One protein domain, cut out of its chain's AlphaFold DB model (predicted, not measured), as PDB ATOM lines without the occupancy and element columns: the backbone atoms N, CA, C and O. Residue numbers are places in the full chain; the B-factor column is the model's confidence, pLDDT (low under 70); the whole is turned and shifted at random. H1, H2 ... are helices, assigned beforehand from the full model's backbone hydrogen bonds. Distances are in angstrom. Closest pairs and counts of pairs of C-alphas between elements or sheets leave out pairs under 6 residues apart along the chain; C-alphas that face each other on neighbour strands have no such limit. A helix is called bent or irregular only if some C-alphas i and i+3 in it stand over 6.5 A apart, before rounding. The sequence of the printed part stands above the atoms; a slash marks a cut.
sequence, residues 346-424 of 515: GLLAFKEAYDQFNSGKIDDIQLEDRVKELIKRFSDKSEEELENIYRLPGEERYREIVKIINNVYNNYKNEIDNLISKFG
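This is residues 346 to 424 of the 515 residues of an uncharacterized protein of Holosporaceae bacterium 'Namur' (UniProt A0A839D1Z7). One long, bent helix, H4, makes the length of the domain, and the three shorter helices H1, H2 and H3 pack on one side of its first arm, H4a, each crossing it at a steep tilt. The second arm, H4b, turns off toward the side where H1 lies. The printed part has 79 residues with four named helices, in the order H1, H2, H3, H4, and no named strand; the class is all helix. It is compact, with a radius of gyration of the C-alphas of 12.7 A, and spans 41 by 28 by 18 A.

H1, residues 346 to 358, touches H2, residues 368 to 378, at a steep tilt of 53 degrees, opposite ways; their closest C-alphas, of Phe 350 and Leu 374, are 7.3 A apart. H3, residues 383 to 390, is close to H2 but not clearly touching, the closest C-alphas being those of Lys 376 and Glu 383, 6.7 A apart. H4, residues 394 to 423, was assigned as one helix by its hydrogen bonds but is bent, with C-alphas 411 and 414 7.9 A apart; its arms are H4a, residues 394 to 411, and H4b, residues 414 to 423. H1 touches H4a with residues 350 to 354 alone, at a steep tilt of 54 degrees; the closest C-alphas, of Tyr 354 and Ile 405, are 6.5 A apart. H2 and H4a only just touch, with 3 pairs of C-alphas within 8 A, the closest those of Phe 378 and Val 408, 6.6 A apart. H3 touches H4a at a steep tilt of 48 degrees, with the C-alphas of Ile 389 and Arg 397 closest, 5.8 A apart. H1 and H4b only just touch, with 3 pairs of C-alphas within 8 A, the closest those of Leu 347 and Ile 416, 6.7 A apart. H3 and H4b are apart. Every O i to N i+4 pair is within hydrogen-bond range in H3, H4a and H4b, against 8 of 9 in H1 and 5 of 7 in H2.

H1 begins at C-alpha 346 (332.403, 156.139, 331.028) and is 19.9 A long; it is only just irregular, with C-alphas 346 and 349 6.6 A apart. H2 is 15.4 A long and H3 10.6 A. H4a, 25.8 A long, begins at C-alpha 394 (333.050, 152.517, 357.404), and H4b, 14.3 A long, ends at C-alpha 423 (342.035, 152.017, 320.762).

The two C-alphas farthest apart, of Pro 393 and Gly 424, are 41.2 A apart. The printed part has no cut. The links H2 to H3 and H3 to H4 are tight, and H1 to H2 is short. The mean pLDDT of the printed part is 71.4; 26 residues are under 70, among them residues 356 to 378.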
ATOM      1  N   GLY A 346     332.733 155.984 329.606       70.38
ATOM      2  CA  GLY A 346     332.403 156.139 331.028       70.38
ATOM      3  C   GLY A 346     332.618 154.880 331.885       70.38
ATOM      4  O   GLY A 346     332.557 154.968 333.105       70.38
ATOM      5  N   LEU A 347     332.884 153.713 331.285       73.38
ATOM      6  CA  LEU A 347     333.246 152.490 332.007       73.38
ATOM      7  C   LEU A 347     334.721 152.450 332.448       73.38
ATOM      8  O   LEU A 347     335.086 151.607 333.263       73.38
ATOM      9  N   LEU A 348     335.582 153.335 331.941       73.19
ATOM     10  CA  LEU A 348     337.026 153.275 332.206       73.19
ATOM     11  C   LEU A 348     337.381 153.575 333.654       73.19
ATOM     12  O   LEU A 348     338.147 152.836 334.266       73.19
ATOM     13  N   ALA A 349     336.745 154.582 334.241       68.94
ATOM     14  CA  ALA A 349     336.962 154.899 335.642       68.94
ATOM     15  C   ALA A 349     336.485 153.770 336.592       68.94
ATOM     16  O   ALA A 349     336.978 153.669 337.713       68.94
ATOM     17  N   PHE A 350     335.609 152.852 336.147       69.88
ATOM     18  CA  PHE A 350     335.326 151.622 336.905       69.88
ATOM     19  C   PHE A 350     336.465 150.618 336.863       69.88
ATOM     20  O   PHE A 350     336.742 149.989 337.882       69.88
ATOM     21  N   LYS A 351     337.097 150.439 335.698       74.50
ATOM     22  CA  LYS A 351     338.282 149.587 335.580       74.50
ATOM     23  C   LYS A 351     339.392 150.122 336.485       74.50
ATOM     24  O   LYS A 351     339.940 149.359 337.271       74.50
ATOM     25  N   GLU A 352     339.646 151.428 336.435       71.12
ATOM     26  CA  GLU A 352     340.636 152.093 337.286       71.12
ATOM     27  C   GLU A 352     340.325 151.874 338.778       71.12
ATOM     28  O   GLU A 352     341.181 151.401 339.527       71.12
ATOM     29  N   ALA A 353     339.079 152.117 339.204       66.75
ATOM     30  CA  ALA A 353     338.653 151.884 340.584       66.75
ATOM     31  C   ALA A 353     338.793 150.409 341.007       66.75
ATOM     32  O   ALA A 353     339.231 150.121 342.123       66.75
ATOM     33  N   TYR A 354     338.456 149.466 340.123       70.12
ATOM     34  CA  TYR A 354     338.612 148.028 340.353       70.12
ATOM     35  C   TYR A 354     340.087 147.625 340.501       70.12
ATOM     36  O   TYR A 354     340.433 146.871 341.414       70.12
ATOM     37  N   ASP A 355     340.975 148.134 339.649       70.94
ATOM     38  CA  ASP A 355     342.406 147.816 339.686       70.94
ATOM     39  C   ASP A 355     343.098 148.432 340.906       70.94
ATOM     40  O   ASP A 355     343.921 147.790 341.572       70.94
ATOM     41  N   GLN A 356     342.744 149.668 341.257       63.62
ATOM     42  CA  GLN A 356     343.264 150.330 342.448       63.62
ATOM     43  C   GLN A 356     342.771 149.646 343.736       63.62
ATOM     44  O   GLN A 356     343.557 149.456 344.671       63.62
ATOM     45  N   PHE A 357     341.518 149.175 343.752       64.31
ATOM     46  CA  PHE A 357     340.981 148.325 344.815       64.31
ATOM     47  C   PHE A 357     341.757 147.002 344.936       64.31
ATOM     48  O   PHE A 357     342.280 146.683 346.005       64.31
ATOM     49  N   ASN A 358     341.901 146.241 343.846       67.44
ATOM     50  CA  ASN A 358     342.559 144.929 343.885       67.44
ATOM     51  C   ASN A 358     344.066 145.001 344.154       67.44
ATOM     52  O   ASN A 358     344.656 144.021 344.610       67.44
ATOM     53  N   SER A 359     344.698 146.143 343.886       63.81
ATOM     54  CA  SER A 359     346.110 146.376 344.202       63.81
ATOM     55  C   SER A 359     346.355 146.873 345.631       63.81
ATOM     56  O   SER A 359     347.516 147.003 346.022       63.81
ATOM     57  N   GLY A 360     345.299 147.125 346.416       60.47
ATOM     58  CA  GLY A 360     345.403 147.591 347.803       60.47
ATOM     59  C   GLY A 360     345.981 149.003 347.939       60.47
ATOM     60  O   GLY A 360     346.592 149.312 348.958       60.47
ATOM     61  N   LYS A 361     345.851 149.836 346.896       54.75
ATOM     62  CA  LYS A 361     346.496 151.157 346.796       54.75
ATOM     63  C   LYS A 361     345.659 152.335 347.316       54.75
ATOM     64  O   LYS A 361     346.171 153.449 347.298       54.75
ATOM     65  N   ILE A 362     344.413 152.129 347.754       51.38
ATOM     66  CA  ILE A 362     343.520 153.218 348.191       51.38
ATOM     67  C   ILE A 362     343.006 152.996 349.620       51.38
ATOM     68  O   ILE A 362     342.555 151.895 349.937       51.38
ATOM     69  N   ASP A 363     343.002 154.073 350.417       52.22
ATOM     70  CA  ASP A 363     342.216 154.228 351.650       52.22
ATOM     71  C   ASP A 363     340.785 154.722 351.353       52.22
ATOM     72  O   ASP A 363     340.575 155.560 350.472       52.22
ATOM     73  N   ASP A 364     339.816 154.257 352.151       48.28
ATOM     74  CA  ASP A 364     338.345 154.374 352.030       48.28
ATOM     75  C   ASP A 364     337.741 155.722 351.562       48.28
ATOM     76  O   ASP A 364     336.587 155.755 351.136       48.28
ATOM     77  N   ILE A 365     338.474 156.834 351.650       45.66
ATOM     78  CA  ILE A 365     337.978 158.206 351.448       45.66
ATOM     79  C   ILE A 365     338.099 158.672 349.983       45.66
ATOM     80  O   ILE A 365     337.236 159.406 349.507       45.66
ATOM     81  N   GLN A 366     339.118 158.238 349.230       48.41
ATOM     82  CA  GLN A 366     339.355 158.735 347.858       48.41
ATOM     83  C   GLN A 366     338.445 158.097 346.797       48.41
ATOM     84  O   GLN A 366     338.282 158.641 345.706       48.41
ATOM     85  N   LEU A 367     337.819 156.964 347.121       51.72
ATOM     86  CA  LEU A 367     336.878 156.290 346.230       51.72
ATOM     87  C   LEU A 367     335.546 157.049 346.107       51.72
ATOM     88  O   LEU A 367     334.881 156.931 345.086       51.72
ATOM     89  N   GLU A 368     335.120 157.804 347.128       52.59
ATOM     90  CA  GLU A 368     333.706 158.173 347.271       52.59
ATOM     91  C   GLU A 368     333.154 159.037 346.129       52.59
ATOM     92  O   GLU A 368     332.127 158.670 345.570       52.59
ATOM     93  N   ASP A 369     333.793 160.140 345.740       53.81
ATOM     94  CA  ASP A 369     333.116 161.118 344.870       53.81
ATOM     95  C   ASP A 369     333.163 160.753 343.379       53.81
ATOM     96  O   ASP A 369     332.138 160.812 342.699       53.81
ATOM     97  N   ARG A 370     334.306 160.265 342.879       51.25
ATOM     98  CA  ARG A 370     334.425 159.778 341.491       51.25
ATOM     99  C   ARG A 370     333.602 158.514 341.258       51.25
ATOM    100  O   ARG A 370     332.991 158.360 340.205       51.25
ATOM    101  N   VAL A 371     333.556 157.610 342.237       55.59
ATOM    102  CA  VAL A 371     332.869 156.324 342.080       55.59
ATOM    103  C   VAL A 371     331.360 156.454 342.317       55.59
ATOM    104  O   VAL A 371     330.600 155.704 341.710       55.59
ATOM    105  N   LYS A 372     330.884 157.439 343.096       62.28
ATOM    106  CA  LYS A 372     329.445 157.711 343.295       62.28
ATOM    107  C   LYS A 372     328.696 157.984 341.995       62.28
ATOM    108  O   LYS A 372     327.660 157.365 341.741       62.28
ATOM    109  N   GLU A 373     329.215 158.901 341.186       59.81
ATOM    110  CA  GLU A 373     328.572 159.321 339.938       59.81
ATOM    111  C   GLU A 373     328.568 158.192 338.898       59.81
ATOM    112  O   GLU A 373     327.573 157.944 338.213       59.81
ATOM    113  N   LEU A 374     329.658 157.431 338.864       60.16
ATOM    114  CA  LEU A 374     329.819 156.275 337.999       60.16
ATOM    115  C   LEU A 374     328.888 155.133 338.412       60.16
ATOM    116  O   LEU A 374     328.122 154.643 337.577       60.16
ATOM    117  N   ILE A 375     328.878 154.752 339.697       65.75
ATOM    118  CA  ILE A 375     327.984 153.725 340.250       65.75
ATOM    119  C   ILE A 375     326.527 154.058 339.928       65.75
ATOM    120  O   ILE A 375     325.793 153.170 339.508       65.75
ATOM    121  N   LYS A 376     326.110 155.323 340.046       67.56
ATOM    122  CA  LYS A 376     324.740 155.746 339.717       67.56
ATOM    123  C   LYS A 376     324.351 155.445 338.262       67.56
ATOM    124  O   LYS A 376     323.180 155.201 337.987       67.56
ATOM    125  N   ARG A 377     325.309 155.464 337.331       67.19
ATOM    126  CA  ARG A 377     325.053 155.303 335.893       67.19
ATOM    127  C   ARG A 377     325.059 153.849 335.413       67.19
ATOM    128  O   ARG A 377     324.368 153.548 334.444       67.19
ATOM    129  N   PHE A 378     325.822 152.969 336.062       69.25
ATOM    130  CA  PHE A 378     326.046 151.593 335.586       69.25
ATOM    131  C   PHE A 378     325.700 150.497 336.604       69.25
ATOM    132  O   PHE A 378     325.824 149.314 336.295       69.25
ATOM    133  N   SER A 379     325.272 150.862 337.813       73.19
ATOM    134  CA  SER A 379     324.737 149.917 338.793       73.19
ATOM    135  C   SER A 379     323.248 149.669 338.567       73.19
ATOM    136  O   SER A 379     322.494 150.590 338.266       73.19
ATOM    137  N   ASP A 380     322.806 148.442 338.835       71.12
ATOM    138  CA  ASP A 380     321.383 148.081 338.884       71.12
ATOM    139  C   ASP A 380     320.678 148.610 340.154       71.12
ATOM    140  O   ASP A 380     319.483 148.384 340.352       71.12
ATOM    141  N   LYS A 381     321.420 149.271 341.055       77.19
ATOM    142  CA  LYS A 381     320.899 149.856 342.295       77.19
ATOM    143  C   LYS A 381     320.191 151.178 342.034       77.19
ATOM    144  O   LYS A 381     320.711 152.052 341.347       77.19
ATOM    145  N   SER A 382     319.034 151.351 342.664       78.44
ATOM    146  CA  SER A 382     318.343 152.641 342.686       78.44
ATOM    147  C   SER A 382     319.133 153.697 343.471       78.44
ATOM    148  O   SER A 382     319.935 153.379 344.349       78.44
ATOM    149  N   GLU A 383     318.873 154.974 343.186       75.38
ATOM    150  CA  GLU A 383     319.502 156.105 343.882       75.38
ATOM    151  C   GLU A 383     319.256 156.064 345.403       75.38
ATOM    152  O   GLU A 383     320.168 156.310 346.190       75.38
ATOM    153  N   GLU A 384     318.062 155.636 345.822       80.50
ATOM    154  CA  GLU A 384     317.705 155.458 347.235       80.50
ATOM    155  C   GLU A 384     318.488 154.310 347.899       80.50
ATOM    156  O   GLU A 384     318.944 154.435 349.037       80.50
ATOM    157  N   GLU A 385     318.702 153.188 347.201       81.00
ATOM    158  CA  GLU A 385     319.550 152.100 347.708       81.00
ATOM    159  C   GLU A 385     321.008 152.538 347.860       81.00
ATOM    160  O   GLU A 385     321.652 152.189 348.849       81.00
ATOM    161  N   LEU A 386     321.522 153.314 346.904       78.25
ATOM    162  CA  LEU A 386     322.884 153.837 346.950       78.25
ATOM    163  C   LEU A 386     323.074 154.806 348.119       78.25
ATOM    164  O   LEU A 386     324.025 154.649 348.882       78.25
ATOM    165  N   GLU A 387     322.151 155.751 348.325       80.75
ATOM    166  CA  GLU A 387     322.187 156.642 349.491       80.75
ATOM    167  C   GLU A 387     322.193 155.873 350.815       80.75
ATOM    168  O   GLU A 387     322.932 156.230 351.734       80.75
ATOM    169  N   ASN A 388     321.399 154.806 350.921       83.31
ATOM    170  CA  ASN A 388     321.377 153.968 352.116       83.31
ATOM    171  C   ASN A 388     322.718 153.258 352.346       83.31
ATOM    172  O   ASN A 388     323.173 153.191 353.486       83.31
ATOM    173  N   ILE A 389     323.379 152.791 351.283       79.25
ATOM    174  CA  ILE A 389     324.716 152.186 351.358       79.25
ATOM    175  C   ILE A 389     325.759 153.218 351.802       79.25
ATOM    176  O   ILE A 389     326.570 152.921 352.678       79.25
ATOM    177  N   TYR A 390     325.715 154.448 351.282       76.19
ATOM    178  CA  TYR A 390     326.654 155.508 351.677       76.19
ATOM    179  C   TYR A 390     326.497 155.967 353.135       76.19
ATOM    180  O   TYR A 390     327.441 156.524 353.695       76.19
ATOM    181  N   ARG A 391     325.341 155.714 353.763       82.12
ATOM    182  CA  ARG A 391     325.073 156.003 355.185       82.12
ATOM    183  C   ARG A 391     325.552 154.902 356.142       82.12
ATOM    184  O   ARG A 391     325.495 155.108 357.355       82.12
ATOM    185  N   LEU A 392     325.989 153.746 355.634       79.75
ATOM    186  CA  LEU A 392     326.523 152.661 356.461       79.75
ATOM    187  C   LEU A 392     327.862 153.063 357.114       79.75
ATOM    188  O   LEU A 392     328.603 153.885 356.567       79.75
ATOM    189  N   PRO A 393     328.207 152.490 358.280       76.06
ATOM    190  CA  PRO A 393     329.493 152.740 358.923       76.06
ATOM    191  C   PRO A 393     330.657 152.106 358.137       76.06
ATOM    192  O   PRO A 393     330.490 151.062 357.507       76.06
ATOM    193  N   GLY A 394     331.837 152.740 358.217       70.38
ATOM    194  CA  GLY A 394     333.050 152.517 357.404       70.38
ATOM    195  C   GLY A 394     333.219 151.137 356.760       70.38
ATOM    196  O   GLY A 394     333.135 151.022 355.541       70.38
ATOM    197  N   GLU A 395     333.405 150.086 357.558       75.69
ATOM    198  CA  GLU A 395     333.714 148.742 357.047       75.69
ATOM    199  C   GLU A 395     332.538 148.079 356.301       75.69
ATOM    200  O   GLU A 395     332.723 147.343 355.330       75.69
ATOM    201  N   GLU A 396     331.305 148.343 356.737       75.44
ATOM    202  CA  GLU A 396     330.097 147.794 356.116       75.44
ATOM    203  C   GLU A 396     329.796 148.511 354.796       75.44
ATOM    204  O   GLU A 396     329.555 147.862 353.775       75.44
ATOM    205  N   ARG A 397     329.931 149.844 354.792       77.62
ATOM    206  CA  ARG A 397     329.868 150.680 353.587       77.62
ATOM    207  C   ARG A 397     330.888 150.236 352.546       77.62
ATOM    208  O   ARG A 397     330.532 150.024 351.389       77.62
ATOM    209  N   TYR A 398     332.137 150.051 352.967       72.94
ATOM    210  CA  TYR A 398     333.226 149.617 352.099       72.94
ATOM    211  C   TYR A 398     332.908 148.282 351.414       72.94
ATOM    212  O   TYR A 398     332.959 148.184 350.190       72.94
ATOM    213  N   ARG A 399     332.496 147.261 352.178       77.06
ATOM    214  CA  ARG A 399     332.156 145.938 351.621       77.06
ATOM    215  C   ARG A 399     331.041 146.004 350.579       77.06
ATOM    216  O   ARG A 399     331.102 145.275 349.589       77.06
ATOM    217  N   GLU A 400     330.028 146.839 350.789       78.88
ATOM    218  CA  GLU A 400     328.930 146.996 349.832       78.88
ATOM    219  C   GLU A 400     329.367 147.747 348.565       78.88
ATOM    220  O   GLU A 400     329.059 147.293 347.462       78.88
ATOM    221  N   ILE A 401     330.163 148.815 348.688       75.31
ATOM    222  CA  ILE A 401     330.739 149.527 347.533       75.31
ATOM    223  C   ILE A 401     331.611 148.582 346.696       75.31
ATOM    224  O   ILE A 401     331.470 148.518 345.477       75.31
ATOM    225  N   VAL A 402     332.450 147.774 347.344       74.50
ATOM    226  CA  VAL A 402     333.306 146.781 346.678       74.50
ATOM    227  C   VAL A 402     332.487 145.750 345.905       74.50
ATOM    228  O   VAL A 402     332.821 145.415 344.768       74.50
ATOM    229  N   LYS A 403     331.392 145.242 346.485       77.44
ATOM    230  CA  LYS A 403     330.488 144.326 345.772       77.44
ATOM    231  C   LYS A 403     329.890 144.983 344.532       77.44
ATOM    232  O   LYS A 403     329.806 144.327 343.496       77.44
ATOM    233  N   ILE A 404     329.494 146.252 344.629       77.38
ATOM    234  CA  ILE A 404     328.946 147.001 343.495       77.38
ATOM    235  C   ILE A 404     330.000 147.145 342.395       77.38
ATOM    236  O   ILE A 404     329.728 146.757 341.264       77.38
ATOM    237  N   ILE A 405     331.205 147.620 342.721       75.19
ATOM    238  CA  ILE A 405     332.293 147.798 341.744       75.19
ATOM    239  C   ILE A 405     332.631 146.472 341.060       75.19
ATOM    240  O   ILE A 405     332.702 146.416 339.835       75.19
ATOM    241  N   ASN A 406     332.764 145.387 341.829       76.50
ATOM    242  CA  ASN A 406     333.039 144.057 341.284       76.50
ATOM    243  C   ASN A 406     331.931 143.573 340.343       76.50
ATOM    244  O   ASN A 406     332.222 143.000 339.295       76.50
ATOM    245  N   ASN A 407     330.665 143.787 340.703       80.44
ATOM    246  CA  ASN A 407     329.539 143.394 339.860       80.44
ATOM    247  C   ASN A 407     329.501 144.204 338.562       80.44
ATOM    248  O   ASN A 407     329.378 143.615 337.493       80.44
ATOM    249  N   VAL A 408     329.660 145.529 338.643       77.00
ATOM    250  CA  VAL A 408     329.687 146.399 337.458       77.00
ATOM    251  C   VAL A 408     330.855 146.018 336.550       77.00
ATOM    252  O   VAL A 408     330.642 145.762 335.368       77.00
ATOM    253  N   TYR A 409     332.071 145.882 337.089       78.25
ATOM    254  CA  TYR A 409     333.233 145.478 336.296       78.25
ATOM    255  C   TYR A 409     333.013 144.123 335.611       78.25
ATOM    256  O   TYR A 409     333.215 144.008 334.408       78.25
ATOM    257  N   ASN A 410     332.535 143.106 336.335       82.88
ATOM    258  CA  ASN A 410     332.290 141.785 335.750       82.88
ATOM    259  C   ASN A 410     331.218 141.805 334.649       82.88
ATOM    260  O   ASN A 410     331.348 141.065 333.674       82.88
ATOM    261  N   ASN A 411     330.188 142.641 334.792       84.19
ATOM    262  CA  ASN A 411     329.119 142.773 333.803       84.19
ATOM    263  C   ASN A 411     329.592 143.444 332.509       84.19
ATOM    264  O   ASN A 411     329.103 143.087 331.444       84.19
ATOM    265  N   TYR A 412     330.536 144.384 332.609       81.25
ATOM    266  CA  TYR A 412     331.008 145.193 331.481       81.25
ATOM    267  C   TYR A 412     332.443 144.879 331.040       81.25
ATOM    268  O   TYR A 412     333.024 145.597 330.226       81.25
ATOM    269  N   LYS A 413     333.052 143.819 331.579       84.62
ATOM    270  CA  LYS A 413     334.457 143.488 331.325       84.62
ATOM    271  C   LYS A 413     334.747 143.324 329.835       84.62
ATOM    272  O   LYS A 413     335.735 143.855 329.345       84.62
ATOM    273  N   ASN A 414     333.881 142.616 329.112       85.75
ATOM    274  CA  ASN A 414     334.084 142.375 327.684       85.75
ATOM    275  C   ASN A 414     333.998 143.679 326.883       85.75
ATOM    276  O   ASN A 414     334.748 143.881 325.936       85.75
ATOM    277  N   GLU A 415     333.092 144.576 327.256       82.31
ATOM    278  CA  GLU A 415     332.910 145.897 326.666       82.31
ATOM    279  C   GLU A 415     334.128 146.793 326.915       82.31
ATOM    280  O   GLU A 415     334.587 147.467 325.992       82.31
ATOM    281  N   ILE A 416     334.685 146.752 328.127       76.31
ATOM    282  CA  ILE A 416     335.920 147.449 328.504       76.31
ATOM    283  C   ILE A 416     337.112 146.895 327.711       76.31
ATOM    284  O   ILE A 416     337.839 147.662 327.082       76.31
ATOM    285  N   ASP A 417     337.280 145.573 327.675       81.50
ATOM    286  CA  ASP A 417     338.369 144.919 326.942       81.50
ATOM    287  C   ASP A 417     338.267 145.209 325.431       81.50
ATOM    288  O   ASP A 417     339.271 145.481 324.768       81.50
ATOM    289  N   ASN A 418     337.047 145.240 324.883       81.06
ATOM    290  CA  ASN A 418     336.792 145.614 323.492       81.06
ATOM    291  C   ASN A 418     337.123 147.086 323.214       81.06
ATOM    292  O   ASN A 418     337.670 147.384 322.153       81.06
ATOM    293  N   LEU A 419     336.817 148.009 324.133       78.12
ATOM    294  CA  LEU A 419     337.230 149.410 324.015       78.12
ATOM    295  C   LEU A 419     338.754 149.524 323.984       78.12
ATOM    296  O   LEU A 419     339.295 150.114 323.051       78.12
ATOM    297  N   ILE A 420     339.449 148.916 324.946       77.62
ATOM    298  CA  ILE A 420     340.916 148.951 325.009       77.62
ATOM    299  C   ILE A 420     341.515 148.353 323.734       77.62
ATOM    300  O   ILE A 420     342.382 148.966 323.116       77.62
ATOM    301  N   SER A 421     341.000 147.210 323.276       80.00
ATOM    302  CA  SER A 421     341.439 146.585 322.026       80.00
ATOM    303  C   SER A 421     341.206 147.474 320.803       80.00
ATOM    304  O   SER A 421     341.991 147.416 319.859       80.00
ATOM    305  N   LYS A 422     340.129 148.262 320.788       77.19
ATOM    306  CA  LYS A 422     339.762 149.137 319.670       77.19
ATOM    307  C   LYS A 422     340.664 150.362 319.562       77.19
ATOM    308  O   LYS A 422     340.957 150.793 318.453       77.19
ATOM    309  N   PHE A 423     341.084 150.907 320.699       74.38
ATOM    310  CA  PHE A 423     342.035 152.017 320.762       74.38
ATOM    311  C   PHE A 423     343.496 151.554 320.764       74.38
ATOM    312  O   PHE A 423     344.389 152.346 320.489       74.38
ATOM    313  N   GLY A 424     343.747 150.273 321.038       75.94
ATOM    314  CA  GLY A 424     345.052 149.624 320.913       75.94
ATOM    315  C   GLY A 424     346.030 149.898 322.058       75.94
ATOM    316  O   GLY A 424     347.104 149.299 322.081       75.94
TER     317      GLY A 424